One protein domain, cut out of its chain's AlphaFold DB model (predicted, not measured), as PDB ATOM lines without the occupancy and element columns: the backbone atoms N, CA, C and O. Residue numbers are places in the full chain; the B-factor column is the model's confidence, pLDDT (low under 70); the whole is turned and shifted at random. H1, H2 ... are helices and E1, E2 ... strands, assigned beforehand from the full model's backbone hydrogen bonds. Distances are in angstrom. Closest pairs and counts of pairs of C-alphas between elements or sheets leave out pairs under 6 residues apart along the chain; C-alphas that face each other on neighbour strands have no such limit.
ATOM      1  N   ALA A  47     121.111 143.516  90.117       91.38
ATOM      2  CA  ALA A  47     120.111 142.750  89.377       91.38
ATOM      3  C   ALA A  47     119.125 142.073  90.345       91.38
ATOM      4  O   ALA A  47     119.479 141.807  91.494       91.38
ATOM      5  N   GLU A  48     117.925 141.716  89.880       92.12
ATOM      6  CA  GLU A  48     116.922 141.026  90.715       92.12
ATOM      7  C   GLU A  48     117.449 139.721  91.340       92.12
ATOM      8  O   GLU A  48     117.130 139.412  92.486       92.12
ATOM      9  N   SER A  49     118.349 139.011  90.647       90.62
ATOM     10  CA  SER A  49     119.026 137.799  91.146       90.62
ATOM     11  C   SER A  49     119.911 138.030  92.381       90.62
ATOM     12  O   SER A  49     120.427 137.087  92.984       90.62
ATOM     13  N   TRP A  50     120.130 139.282  92.781       89.06
ATOM     14  CA  TRP A  50     120.812 139.606  94.030       89.06
ATOM     15  C   TRP A  50     120.003 139.191  95.262       89.06
ATOM     16  O   TRP A  50     120.610 138.816  96.263       89.06
ATOM     17  N   LYS A  51     118.668 139.132  95.169       90.69
ATOM     18  CA  LYS A  51     117.808 138.585  96.233       90.69
ATOM     19  C   LYS A  51     118.236 137.173  96.629       90.69
ATOM     20  O   LYS A  51     118.426 136.899  97.811       90.69
ATOM     21  N   ASP A  52     118.530 136.325  95.646       89.56
ATOM     22  CA  ASP A  52     119.019 134.964  95.891       89.56
ATOM     23  C   ASP A  52     120.403 134.955  96.552       89.56
ATOM     24  O   ASP A  52     120.742 134.044  97.302       89.56
ATOM     25  N   THR A  53     121.233 135.962  96.269       85.38
ATOM     26  CA  THR A  53     122.551 136.109  96.908       85.38
ATOM     27  C   THR A  53     122.415 136.464  98.380       85.38
ATOM     28  O   THR A  53     123.064 135.837  99.218       85.38
ATOM     29  N   VAL A  54     121.538 137.415  98.705       84.19
ATOM     30  CA  VAL A  54     121.249 137.789 100.093       84.19
ATOM     31  C   VAL A  54     120.635 136.605 100.838       84.19
ATOM     32  O   VAL A  54     121.125 136.255 101.908       84.19
ATOM     33  N   ALA A  55     119.678 135.899 100.228       85.75
ATOM     34  CA  ALA A  55     119.021 134.730 100.814       85.75
ATOM     35  C   ALA A  55     119.972 133.562 101.143       85.75
ATOM     36  O   ALA A  55     119.674 132.754 102.014       85.75
ATOM     37  N   ARG A  56     121.128 133.461 100.473       84.44
ATOM     38  CA  ARG A  56     122.176 132.477 100.814       84.44
ATOM     39  C   ARG A  56     123.082 132.915 101.966       84.44
ATOM     40  O   ARG A  56     123.835 132.093 102.479       84.44
ATOM     41  N   THR A  57     123.062 134.197 102.312       78.81
ATOM     42  CA  THR A  57     123.995 134.806 103.269       78.81
ATOM     43  C   THR A  57     123.338 135.048 104.629       78.81
ATOM     44  O   THR A  57     124.006 134.951 105.656       78.81
ATOM     45  N   VAL A  58     122.032 135.326 104.654       78.12
ATOM     46  CA  VAL A  58     121.262 135.538 105.888       78.12
ATOM     47  C   VAL A  58     120.595 134.243 106.362       78.12
ATOM     48  O   VAL A  58     120.186 133.416 105.551       78.12
ATOM     49  N   ALA A  59     120.476 134.060 107.680       72.88
ATOM     50  CA  ALA A  59     119.965 132.818 108.271       72.88
ATOM     51  C   ALA A  59     118.464 132.574 108.014       72.88
ATOM     52  O   ALA A  59     118.053 131.431 107.833       72.88
ATOM     53  N   ASP A  60     117.660 133.639 107.986       82.12
ATOM     54  CA  ASP A  60     116.231 133.598 107.665       82.12
ATOM     55  C   ASP A  60     115.919 134.671 106.618       82.12
ATOM     56  O   ASP A  60     115.682 135.819 106.986       82.12
ATOM     57  N   PRO A  61     115.915 134.334 105.320       81.88
ATOM     58  CA  PRO A  61     115.658 135.293 104.248       81.88
ATOM     59  C   PRO A  61     114.281 135.955 104.309       81.88
ATOM     60  O   PRO A  61     114.119 137.040 103.762       81.88
ATOM     61  N   SER A  62     113.295 135.334 104.965       84.25
ATOM     62  CA  SER A  62     111.941 135.893 105.071       84.25
ATOM     63  C   SER A  62     111.854 137.078 106.033       84.25
ATOM     64  O   SER A  62     110.917 137.870 105.956       84.25
ATOM     65  N   ALA A  63     112.856 137.235 106.900       85.69
ATOM     66  CA  ALA A  63     112.967 138.346 107.833       85.69
ATOM     67  C   ALA A  63     113.566 139.624 107.216       85.69
ATOM     68  O   ALA A  63     113.685 140.628 107.923       85.69
ATOM     69  N   TRP A  64     113.952 139.595 105.934       88.81
ATOM     70  CA  TRP A  64     114.674 140.684 105.278       88.81
ATOM     71  C   TRP A  64     113.920 141.239 104.077       88.81
ATOM     72  O   TRP A  64     113.513 140.491 103.186       88.81
ATOM     73  N   ASP A  65     113.852 142.563 103.995       90.81
ATOM     74  CA  ASP A  65     113.567 143.242 102.739       90.81
ATOM     75  C   ASP A  65     114.849 143.384 101.930       90.81
ATOM     76  O   ASP A  65     115.903 143.768 102.439       90.81
ATOM     77  N   VAL A  66     114.744 143.095 100.634       91.81
ATOM     78  CA  VAL A  66     115.825 143.287  99.670       91.81
ATOM     79  C   VAL A  66     115.279 144.063  98.485       91.81
ATOM     80  O   VAL A  66     114.423 143.569  97.742       91.81
ATOM     81  N   VAL A  67     115.815 145.265  98.276       92.75
ATOM     82  CA  VAL A  67     115.418 146.165  97.189       92.75
ATOM     83  C   VAL A  67     116.616 146.387  96.257       92.75
ATOM     84  O   VAL A  67     117.429 147.284  96.494       92.75
ATOM     85  N   PRO A  68     116.756 145.592  95.172       90.88
ATOM     86  CA  PRO A  68     117.912 145.656  94.273       90.88
ATOM     87  C   PRO A  68     118.141 147.030  93.641       90.88
ATOM     88  O   PRO A  68     119.291 147.456  93.516       90.88
ATOM     89  N   LEU A  69     117.060 147.747  93.300       90.19
ATOM     90  CA  LEU A  69     117.123 149.109  92.757       90.19
ATOM     91  C   LEU A  69     117.869 150.062  93.697       90.19
ATOM     92  O   LEU A  69     118.729 150.816  93.250       90.19
ATOM     93  N   TYR A  70     117.553 150.000  94.991       86.69
ATOM     94  CA  TYR A  70     118.179 150.831  96.017       86.69
ATOM     95  C   TYR A  70     119.482 150.245  96.542       86.69
ATOM     96  O   TYR A  70     120.184 150.923  97.282       86.69
ATOM     97  N   ALA A  71     119.833 149.024  96.126       87.94
ATOM     98  CA  ALA A  71     120.946 148.269  96.677       87.94
ATOM     99  C   ALA A  71     120.858 148.143  98.206       87.94
ATOM    100  O   ALA A  71     121.875 148.230  98.896       87.94
ATOM    101  N   GLU A  72     119.631 147.973  98.703       91.31
ATOM    102  CA  GLU A  72     119.274 148.013 100.118       91.31
ATOM    103  C   GLU A  72     118.847 146.632 100.618       91.31
ATOM    104  O   GLU A  72     118.104 145.916  99.939       91.31
ATOM    105  N   VAL A  73     119.323 146.286 101.812       90.44
ATOM    106  CA  VAL A  73     118.884 145.142 102.614       90.44
ATOM    107  C   VAL A  73     118.494 145.656 103.998       90.44
ATOM    108  O   VAL A  73     119.287 146.364 104.618       90.44
ATOM    109  N   SER A  74     117.316 145.312 104.509       90.31
ATOM    110  CA  SER A  74     116.869 145.732 105.844       90.31
ATOM    111  C   SER A  74     116.157 144.605 106.587       90.31
ATOM    112  O   SER A  74     115.556 143.729 105.970       90.31
ATOM    113  N   SER A  75     116.286 144.584 107.917       87.00
ATOM    114  CA  SER A  75     115.681 143.548 108.768       87.00
ATOM    115  C   SER A  75     114.364 144.014 109.374       87.00
ATOM    116  O   SER A  75     114.313 145.090 109.974       87.00
ATOM    117  N   HIS A  76     113.349 143.150 109.342       77.94
ATOM    118  CA  HIS A  76     112.103 143.312 110.107       77.94
ATOM    119  C   HIS A  76     112.177 142.716 111.507       77.94
ATOM    120  O   HIS A  76     111.327 142.990 112.353       77.94
ATOM    121  N   THR A  77     113.173 141.869 111.756       83.75
ATOM    122  CA  THR A  77     113.350 141.177 113.030       83.75
ATOM    123  C   THR A  77     114.558 141.713 113.782       83.75
ATOM    124  O   THR A  77     115.522 142.223 113.204       83.75
ATOM    125  N   SER A  78     114.491 141.600 115.108       88.75
ATOM    126  CA  SER A  78     115.603 141.982 115.966       88.75
ATOM    127  C   SER A  78     116.814 141.089 115.717       88.75
ATOM    128  O   SER A  78     116.693 139.862 115.740       88.75
ATOM    129  N   LEU A  79     117.999 141.685 115.575       88.50
ATOM    130  CA  LEU A  79     119.261 140.932 115.522       88.50
ATOM    131  C   LEU A  79     119.859 140.663 116.916       88.50
ATOM    132  O   LEU A  79     120.964 140.113 117.028       88.50
ATOM    133  N   GLY A  80     119.138 141.046 117.975       88.94
ATOM    134  CA  GLY A  80     119.566 140.996 119.371       88.94
ATOM    135  C   GLY A  80     119.488 142.361 120.069       88.94
ATOM    136  O   GLY A  80     118.964 143.320 119.498       88.94
ATOM    137  N   PRO A  81     119.993 142.464 121.311       91.06
ATOM    138  CA  PRO A  81     120.016 143.721 122.055       91.06
ATOM    139  C   PRO A  81     120.982 144.736 121.432       91.06
ATOM    140  O   PRO A  81     122.028 144.360 120.894       91.06
ATOM    141  N   MET A  82     120.650 146.024 121.545       91.38
ATOM    142  CA  MET A  82     121.503 147.114 121.063       91.38
ATOM    143  C   MET A  82     122.826 147.176 121.842       91.38
ATOM    144  O   MET A  82     122.804 147.212 123.076       91.38
ATOM    145  N   PRO A  83     123.991 147.202 121.161       91.38
ATOM    146  CA  PRO A  83     125.266 147.447 121.823       91.38
ATOM    147  C   PRO A  83     125.305 148.828 122.491       91.38
ATOM    148  O   PRO A  83     124.660 149.775 122.043       91.38
ATOM    149  N   SER A  84     126.098 148.971 123.553       89.31
ATOM    150  CA  SER A  84     126.277 150.260 124.229       89.31
ATOM    151  C   SER A  84     127.011 151.260 123.335       89.31
ATOM    152  O   SER A  84     128.000 150.899 122.706       89.31
ATOM    153  N   MET A  85     126.599 152.532 123.308       87.06
ATOM    154  CA  MET A  85     127.258 153.582 122.511       87.06
ATOM    155  C   MET A  85     128.664 153.903 123.051       87.06
ATOM    156  O   MET A  85     128.867 154.824 123.836       87.06
ATOM    157  N   SER A  86     129.635 153.081 122.665       87.69
ATOM    158  CA  SER A  86     131.026 153.093 123.115       87.69
ATOM    159  C   SER A  86     131.932 152.493 122.032       87.69
ATOM    160  O   SER A  86     131.427 151.800 121.144       87.69
ATOM    161  N   PRO A  87     133.265 152.675 122.101       88.12
ATOM    162  CA  PRO A  87     134.185 152.007 121.177       88.12
ATOM    163  C   PRO A  87     134.014 150.479 121.153       88.12
ATOM    164  O   PRO A  87     133.936 149.883 120.086       88.12
ATOM    165  N   ALA A  88     133.841 149.849 122.321       90.56
ATOM    166  CA  ALA A  88     133.580 148.411 122.408       90.56
ATOM    167  C   ALA A  88     132.229 148.021 121.780       90.56
ATOM    168  O   ALA A  88     132.102 146.964 121.163       90.56
ATOM    169  N   GLY A  89     131.215 148.881 121.903       91.88
ATOM    170  CA  GLY A  89     129.931 148.679 121.240       91.88
ATOM    171  C   GLY A  89     129.992 148.840 119.725       91.88
ATOM    172  O   GLY A  89     129.290 148.112 119.031       91.88
ATOM    173  N   MET A  90     130.864 149.707 119.203       91.62
ATOM    174  CA  MET A  90     131.123 149.816 117.761       91.62
ATOM    175  C   MET A  90     131.693 148.506 117.203       91.62
ATOM    176  O   MET A  90     131.234 148.023 116.169       91.62
ATOM    177  N   ASP A  91     132.639 147.885 117.909       92.19
ATOM    178  CA  ASP A  91     133.177 146.580 117.517       92.19
ATOM    179  C   ASP A  91     132.121 145.467 117.616       92.19
ATOM    180  O   ASP A  91     132.028 144.615 116.728       92.19
ATOM    181  N   ALA A  92     131.264 145.501 118.640       93.44
ATOM    182  CA  ALA A  92     130.141 144.574 118.755       93.44
ATOM    183  C   ALA A  92     129.113 144.758 117.621       93.44
ATOM    184  O   ALA A  92     128.648 143.770 117.049       93.44
ATOM    185  N   ALA A  93     128.792 146.001 117.253       93.25
ATOM    186  CA  ALA A  93     127.910 146.323 116.134       93.25
ATOM    187  C   ALA A  93     128.504 145.863 114.795       93.25
ATOM    188  O   ALA A  93     127.810 145.248 113.984       93.25
ATOM    189  N   ARG A  94     129.810 146.072 114.592       93.75
ATOM    190  CA  ARG A  94     130.549 145.548 113.438       93.75
ATOM    191  C   ARG A  94     130.420 144.029 113.349       93.75
ATOM    192  O   ARG A  94     130.015 143.516 112.307       93.75
ATOM    193  N   ALA A  95     130.724 143.315 114.430       92.44
ATOM    194  CA  ALA A  95     130.645 141.855 114.467       92.44
ATOM    195  C   ALA A  95     129.215 141.349 114.203       92.44
ATOM    196  O   ALA A  95     129.020 140.353 113.502       92.44
ATOM    197  N   LEU A  96     128.207 142.056 114.723       92.06
ATOM    198  CA  LEU A  96     126.787 141.781 114.500       92.06
ATOM    199  C   LEU A  96     126.377 141.928 113.028       92.06
ATOM    200  O   LEU A  96     125.638 141.095 112.509       92.06
ATOM    201  N   LEU A  97     126.851 142.954 112.330       91.75
ATOM    202  CA  LEU A  97     126.541 143.117 110.908       91.75
ATOM    203  C   LEU A  97     127.343 142.137 110.035       91.75
ATOM    204  O   LEU A  97     126.799 141.582 109.082       91.75
ATOM    205  N   GLN A  98     128.605 141.854 110.382       90.56
ATOM    206  CA  GLN A  98     129.453 140.892 109.663       90.56
ATOM    207  C   GLN A  98     128.910 139.465 109.729       90.56
ATOM    208  O   GLN A  98     128.831 138.800 108.699       90.56
ATOM    209  N   ARG A  99     128.484 138.997 110.912       87.88
ATOM    210  CA  ARG A  99     127.920 137.641 111.069       87.88
ATOM    211  C   ARG A  99     126.627 137.430 110.275       87.88
ATOM    212  O   ARG A  99     126.283 136.294 109.986       87.88
ATOM    213  N   ASN A 100     125.926 138.517 109.944       85.44
ATOM    214  CA  ASN A 100     124.723 138.505 109.115       85.44
ATOM    215  C   ASN A 100     125.017 138.829 107.637       85.44
ATOM    216  O   ASN A 100     124.091 138.959 106.845       85.44
ATOM    217  N   GLY A 101     126.290 138.986 107.248       84.25
ATOM    218  CA  GLY A 101     126.688 139.268 105.866       84.25
ATOM    219  C   GLY A 101     126.338 140.667 105.355       84.25
ATOM    220  O   GLY A 101     126.350 140.896 104.148       84.25
ATOM    221  N   LEU A 102     126.030 141.605 106.250       87.38
ATOM    222  CA  LEU A 102     125.547 142.951 105.909       87.38
ATOM    223  C   LEU A 102     126.648 144.004 105.913       87.38
ATOM    224  O   LEU A 102     126.436 145.113 105.433       87.38
ATOM    225  N   LEU A 103     127.815 143.667 106.466       90.00
ATOM    226  CA  LEU A 103     128.969 144.554 106.499       90.00
ATOM    227  C   LEU A 103     130.092 144.010 105.612       90.00
ATOM    228  O   LEU A 103     130.852 143.138 106.044       90.00
ATOM    229  N   PRO A 104     130.219 144.528 104.380       86.62
ATOM    230  CA  PRO A 104     131.374 144.275 103.534       86.62
ATOM    231  C   PRO A 104     132.702 144.630 104.229       86.62
ATOM    232  O   PRO A 104     132.742 145.542 105.057       86.62
ATOM    233  N   PRO A 105     133.807 143.942 103.891       86.38
ATOM    234  CA  PRO A 105     135.093 144.118 104.571       86.38
ATOM    235  C   PRO A 105     135.755 145.482 104.319       86.38
ATOM    236  O   PRO A 105     136.660 145.855 105.057       86.38
ATOM    237  N   ASP A 106     135.323 146.224 103.299       89.56
ATOM    238  CA  ASP A 106     135.813 147.566 102.958       89.56
ATOM    239  C   ASP A 106     135.083 148.697 103.700       89.56
ATOM    240  O   ASP A 106     135.264 149.870 103.370       89.56
ATOM    241  N   MET A 107     134.245 148.351 104.681       92.25
ATOM    242  CA  MET A 107     133.473 149.307 105.467       92.25
ATOM    243  C   MET A 107     134.153 149.612 106.807       92.25
ATOM    244  O   MET A 107     134.602 148.721 107.533       92.25
ATOM    245  N   GLU A 108     134.169 150.883 107.181       92.50
ATOM    246  CA  GLU A 108     134.755 151.414 108.412       92.50
ATOM    247  C   GLU A 108     133.729 152.255 109.188       92.50
ATOM    248  O   GLU A 108     132.721 152.653 108.612       92.50
ATOM    249  N   PRO A 109     133.931 152.521 110.490       91.31
ATOM    250  CA  PRO A 109     132.980 153.283 111.290       91.31
ATOM    251  C   PRO A 109     132.857 154.717 110.771       91.31
ATOM    252  O   PRO A 109     133.862 155.343 110.429       91.31
ATOM    253  N   HIS A 110     131.642 155.253 110.745       89.31
ATOM    254  CA  HIS A 110     131.412 156.624 110.315       89.31
ATOM    255  C   HIS A 110     132.001 157.628 111.332       89.31
ATOM    256  O   HIS A 110     131.706 157.541 112.528       89.31
ATOM    257  N   PRO A 111     132.797 158.615 110.884       79.19
ATOM    258  CA  PRO A 111     133.554 159.504 111.772       79.19
ATOM    259  C   PRO A 111     132.723 160.570 112.509       79.19
ATOM    260  O   PRO A 111     133.150 161.027 113.564       79.19
ATOM    261  N   TYR A 112     131.555 160.963 111.985       74.19
ATOM    262  CA  TYR A 112     130.743 162.078 112.526       74.19
ATOM    263  C   TYR A 112     129.402 161.662 113.144       74.19
ATOM    264  O   TYR A 112     128.490 162.478 113.246       74.19
ATOM    265  N   LEU A 113     129.232 160.392 113.515       67.12
ATOM    266  CA  LEU A 113     127.939 159.929 114.021       67.12
ATOM    267  C   LEU A 113     127.576 160.492 115.395       67.12
ATOM    268  O   LEU A 113     128.399 160.549 116.308       67.12
ATOM    269  N   GLY A 114     126.288 160.815 115.539       59.03
ATOM    270  CA  GLY A 114     125.648 161.107 116.817       59.03
ATOM    271  C   GLY A 114     125.377 159.853 117.661       59.03
ATOM    272  O   GLY A 114     125.545 158.716 117.230       59.03
ATOM    273  N   ALA A 115     124.913 160.062 118.893       61.12
ATOM    274  CA  ALA A 115     124.803 159.037 119.936       61.12
ATOM    275  C   ALA A 115     123.643 158.020 119.780       61.12
ATOM    276  O   ALA A 115     123.244 157.421 120.777       61.12
ATOM    277  N   GLN A 116     123.065 157.833 118.588       72.88
ATOM    278  CA  GLN A 116     121.793 157.099 118.432       72.88
ATOM    279  C   GLN A 116     121.873 155.793 117.625       72.88
ATOM    280  O   GLN A 116     121.008 154.934 117.789       72.88
ATOM    281  N   TRP A 117     122.897 155.598 116.794       86.69
ATOM    282  CA  TRP A 117     123.103 154.351 116.050       86.69
ATOM    283  C   TRP A 117     124.566 154.164 115.652       86.69
ATOM    284  O   TRP A 117     125.364 155.100 115.698       86.69
ATOM    285  N   PHE A 118     124.911 152.943 115.253       90.62
ATOM    286  CA  PHE A 118     126.199 152.643 114.635       90.62
ATOM    287  C   PHE A 118     126.033 152.663 113.125       90.62
ATOM    288  O   PHE A 118     125.105 152.055 112.602       90.62
ATOM    289  N   GLU A 119     126.930 153.318 112.411       91.75
ATOM    290  CA  GLU A 119     126.919 153.335 110.956       91.75
ATOM    291  C   GLU A 119     128.340 153.269 110.411       91.75
ATOM    292  O   GLU A 119     129.320 153.631 111.072       91.75
ATOM    293  N   PHE A 120     128.427 152.706 109.215       93.25
ATOM    294  CA  PHE A 120     129.645 152.336 108.544       93.25
ATOM    295  C   PHE A 120     129.643 152.900 107.131       93.25
ATOM    296  O   PHE A 120     128.643 152.849 106.415       93.25
ATOM    297  N   ILE A 121     130.806 153.372 106.709       93.44
ATOM    298  CA  ILE A 121     131.043 153.962 105.398       93.44
ATOM    299  C   ILE A 121     132.100 153.170 104.649       93.44
ATOM    300  O   ILE A 121     132.950 152.519 105.251       93.44
ATOM    301  N   ARG A 122     132.091 153.275 103.323       94.38
ATOM    302  CA  ARG A 122     133.234 152.888 102.487       94.38
ATOM    303  C   ARG A 122     134.009 154.125 102.055       94.38
ATOM    304  O   ARG A 122     133.516 155.252 102.149       94.38
ATOM    305  N   ARG A 123     135.197 153.901 101.499       94.50
ATOM    306  CA  ARG A 123     136.003 154.945 100.860       94.50
ATOM    307  C   ARG A 123     136.145 154.718  99.360       94.50
ATOM    308  O   ARG A 123     136.221 153.582  98.899       94.50
ATOM    309  N   LEU A 124     136.249 155.808  98.608       94.62
ATOM    310  CA  LEU A 124     136.683 155.826  97.209       94.62
ATOM    311  C   LEU A 124     137.870 156.780  97.099       94.62
ATOM    312  O   LEU A 124     137.797 157.900  97.588       94.62
ATOM    313  N   ASP A 125     138.984 156.334  96.513       93.19
ATOM    314  CA  ASP A 125     140.253 157.088  96.500       93.19
ATOM    315  C   ASP A 125     140.715 157.547  97.901       93.19
ATOM    316  O   ASP A 125     141.298 158.614  98.067       93.19
ATOM    317  N   GLY A 126     140.410 156.763  98.941       92.88
ATOM    318  CA  GLY A 126     140.705 157.131 100.328       92.88
ATOM    319  C   GLY A 126     139.802 158.225 100.913       92.88
ATOM    320  O   GLY A 126     139.963 158.557 102.084       92.88
ATOM    321  N   LEU A 127     138.827 158.748 100.165       94.38
ATOM    322  CA  LEU A 127     137.849 159.732 100.636       94.38
ATOM    323  C   LEU A 127     136.581 159.028 101.142       94.38
ATOM    324  O   LEU A 127     136.152 158.057 100.513       94.38
ATOM    325  N   PRO A 128     135.967 159.489 102.246       94.50
ATOM    326  CA  PRO A 128     134.753 158.878 102.777       94.50
ATOM    327  C   PRO A 128     133.573 159.069 101.818       94.50
ATOM    328  O   PRO A 128     133.440 160.118 101.185       94.50
ATOM    329  N   ILE A 129     132.714 158.054 101.719       93.88
ATOM    330  CA  ILE A 129     131.425 158.141 101.032       93.88
ATOM    331  C   ILE A 129     130.335 158.249 102.096       93.88
ATOM    332  O   ILE A 129     130.061 157.269 102.786       93.88
ATOM    333  N   PHE A 130     129.710 159.419 102.210       91.44
ATOM    334  CA  PHE A 130     128.514 159.586 103.032       91.44
ATOM    335  C   PHE A 130     127.290 159.209 102.227       91.44
ATOM    336  O   PHE A 130     127.151 159.557 101.051       91.44
ATOM    337  N   THR A 131     126.400 158.475 102.864       87.75
ATOM    338  CA  THR A 131     125.247 157.881 102.210       87.75
ATOM    339  C   THR A 131     123.998 158.275 102.958       87.75
ATOM    340  O   THR A 131     124.008 158.392 104.175       87.75
ATOM    341  N   ASN A 132     122.901 158.445 102.240       83.25
ATOM    342  CA  ASN A 132     121.600 158.333 102.875       83.25
ATOM    343  C   ASN A 132     121.339 156.858 103.212       83.25
ATOM    344  O   ASN A 132     121.541 156.031 102.330       83.25
ATOM    345  N   ASN A 133     120.874 156.493 104.403       82.00
ATOM    346  CA  ASN A 133     120.549 155.097 104.718       82.00
ATOM    347  C   ASN A 133     121.738 154.143 104.515       82.00
ATOM    348  O   ASN A 133     121.599 153.091 103.892       82.00
ATOM    349  N   GLY A 134     122.916 154.521 105.015       87.88
ATOM    350  CA  GLY A 134     124.123 153.702 104.925       87.88
ATOM    351  C   GLY A 134     124.020 152.357 105.637       87.88
ATOM    352  O   GLY A 134     122.992 151.987 106.213       87.88
ATOM    353  N   VAL A 135     125.120 151.603 105.624       92.44
ATOM    354  CA  VAL A 135     125.187 150.370 106.415       92.44
ATOM    355  C   VAL A 135     125.194 150.739 107.891       92.44
ATOM    356  O   VAL A 135     126.153 151.319 108.389       92.44
ATOM    357  N   SER A 136     124.117 150.410 108.592       92.25
ATOM    358  CA  SER A 136     123.859 150.861 109.950       92.25
ATOM    359  C   SER A 136     123.174 149.799 110.801       92.25
ATOM    360  O   SER A 136     122.466 148.915 110.315       92.25
ATOM    361  N   LEU A 137     123.404 149.906 112.106       92.31
ATOM    362  CA  LEU A 137     122.711 149.186 113.158       92.31
ATOM    363  C   LEU A 137     122.004 150.209 114.046       92.31
ATOM    364  O   LEU A 137     122.655 151.022 114.707       92.31
ATOM    365  N   ARG A 138     120.675 150.155 114.064       89.75
ATOM    366  CA  ARG A 138     119.798 151.098 114.762       89.75
ATOM    367  C   ARG A 138     119.091 150.399 115.919       89.75
ATOM    368  O   ARG A 138     118.732 149.228 115.806       89.75
ATOM    369  N   GLY A 139     118.893 151.114 117.022       87.19
ATOM    370  CA  GLY A 139     118.073 150.635 118.133       87.19
ATOM    371  C   GLY A 139     116.590 150.906 117.878       87.19
ATOM    372  O   GLY A 139     116.234 151.997 117.437       87.19
ATOM    373  N   SER A 140     115.723 149.942 118.169       81.69
ATOM    374  CA  SER A 140     114.279 150.159 118.278       81.69
ATOM    375  C   SER A 140     113.901 150.657 119.678       81.69
ATOM    376  O   SER A 140     114.707 150.645 120.612       81.69
ATOM    377  N   THR A 141     112.663 151.129 119.837       78.69
ATOM    378  CA  THR A 141     112.159 151.724 121.091       78.69
ATOM    379  C   THR A 141     112.140 150.756 122.277       78.69
ATOM    380  O   THR A 141     112.176 151.190 123.425       78.69
ATOM    381  N   ASP A 142     112.110 149.454 122.011       80.12
ATOM    382  CA  ASP A 142     112.191 148.355 122.978       80.12
ATOM    383  C   ASP A 142     113.636 147.879 123.247       80.12
ATOM    384  O   ASP A 142     113.844 146.913 123.979       80.12
ATOM    385  N   GLY A 143     114.646 148.551 122.681       80.19
ATOM    386  CA  GLY A 143     116.066 148.227 122.862       80.19
ATOM    387  C   GLY A 143     116.584 147.084 121.979       80.19
ATOM    388  O   GLY A 143     117.749 146.691 122.109       80.19
ATOM    389  N   ALA A 144     115.747 146.556 121.083       87.19
ATOM    390  CA  ALA A 144     116.163 145.628 120.037       87.19
ATOM    391  C   ALA A 144     116.959 146.336 118.923       87.19
ATOM    392  O   ALA A 144     117.082 147.560 118.892       87.19
ATOM    393  N   THR A 145     117.558 145.550 118.027       89.81
ATOM    394  CA  THR A 145     118.382 146.058 116.922       89.81
ATOM    395  C   THR A 145     117.746 145.807 115.573       89.81
ATOM    396  O   THR A 145     117.294 144.703 115.290       89.81
ATOM    397  N   GLN A 146     117.811 146.803 114.703       89.06
ATOM    398  CA  GLN A 146     117.489 146.687 113.288       89.06
ATOM    399  C   GLN A 146     118.732 147.015 112.466       89.06
ATOM    400  O   GLN A 146     119.491 147.923 112.807       89.06
ATOM    401  N   ALA A 147     118.946 146.271 111.386       90.38
ATOM    402  CA  ALA A 147     119.998 146.569 110.428       90.38
ATOM    403  C   ALA A 147     119.404 147.134 109.145       90.38
ATOM    404  O   ALA A 147     118.361 146.679 108.674       90.38
ATOM    405  N   LEU A 148     120.127 148.086 108.577       90.00
ATOM    406  CA  LEU A 148     119.912 148.638 107.253       90.00
ATOM    407  C   LEU A 148     121.258 148.597 106.540       90.00
ATOM    408  O   LEU A 148     122.265 148.990 107.115       90.00
ATOM    409  N   ALA A 149     121.303 148.092 105.319       88.75
ATOM    410  CA  ALA A 149     122.526 147.979 104.546       88.75
ATOM    411  C   ALA A 149     122.276 148.420 103.112       88.75
ATOM    412  O   ALA A 149     121.858 147.622 102.272       88.75
ATOM    413  N   ARG A 150     122.559 149.695 102.826       89.56
ATOM    414  CA  ARG A 150     122.573 150.222 101.463       89.56
ATOM    415  C   ARG A 150     123.997 150.396 100.961       89.56
ATOM    416  O   ARG A 150     124.791 151.121 101.556       89.56
ATOM    417  N   ARG A 151     124.330 149.740  99.848       89.00
ATOM    418  CA  ARG A 151     125.635 149.910  99.189       89.00
ATOM    419  C   ARG A 151     125.534 149.661  97.700       89.00
ATOM    420  O   ARG A 151     125.541 148.512  97.247       89.00
ATOM    421  N   ARG A 152     125.538 150.738  96.922       91.12
ATOM    422  CA  ARG A 152     125.460 150.635  95.465       91.12
ATOM    423  C   ARG A 152     126.779 150.172  94.839       91.12
ATOM    424  O   ARG A 152     127.855 150.656  95.227       91.12
TER     425      ARG A 152
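What this domain is: This is residues 47 to 152 of the 238 residues of an uncharacterized protein of Chloroflexi bacterium (UniProt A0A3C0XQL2). What is the main picture? A strongly twisted, branched sheet of seven strands is crossed by the long helix H2, which lies over E4 and E6. At one end of the sheet the short helix H1 sits by the edge strand E1; toward the other end E3 and E5 pair with the later part of E4. How is it made up? The printed part has 106 residues, of mixed class, with two named helices and seven named strands in the order H1 E1 E2 H2 E3 E4 E5 E6 E7, and its neighbour strands are antiparallel. It is compact, with a radius of gyration of the C-alphas of 13.3 A, and only just flat, spanning 38 by 37 by 20 A.

How they stand to each other: Where is H1? H1, residues 50 to 55, only grazes the sheet; its closest C-alphas to E1, residues 64 to 67, are those of Lys 51 and Val 66, 6.2 A apart. How do the strands continue from E1? E1 and E2, residues 72 to 75, form an antiparallel hairpin, with N 65 and O 74 2.9 A apart, within hydrogen-bond range. On the other side of E2 is E7, residues 145 to 150, with N 73 and O 149 at 2.9 A. E7 forms a hairpin with E6, residues 135 to 139, with N 136 and O 148 at 2.8 A. Which strand has three neighbours? E4, residues 117 to 124, has E6 beside residues 117 to 120, with N 120 and O 135 at 2.8 A, and on that same side E5, residues 127 to 131, with N 124 and O 127 at 2.9 A. On its other side is E3, residues 107 to 109, with N 108 and O 121 at 2.8 A; E3, E4 and E5 are a meander, each strand the antiparallel neighbour of the one before. How does H2 run? H2, residues 87 to 99, is on the sheet at a height of 8.2 A, across the strands at 69 degrees to E4 on the local plane; Ala 93 and Leu 137 are its closest C-alphas to E6, 6.6 A apart. In H1 and H2 every O i to N i+4 pair is within hydrogen-bond range.

Where its parts are: Where do the first and last elements lie? H1 begins at C-alpha 50, (120.812, 139.606, 94.030), and E7 ends at C-alpha 150, (122.573, 150.222, 101.463). Which elements are long? From first to last C-alpha E4 measures 23.3 A, H2 18.6 A and E7 16.5 A.

The domain as a whole: How large is it? The two C-alphas farthest apart, those of Asp 125 and Asp 142, are 39.6 A apart. Is it continuous and sure? The printed part has no cut, and the link from E2 to H2, 11 residues, is long. The mean pLDDT of the printed part is 87.6, and residues 113 to 115 are under 70.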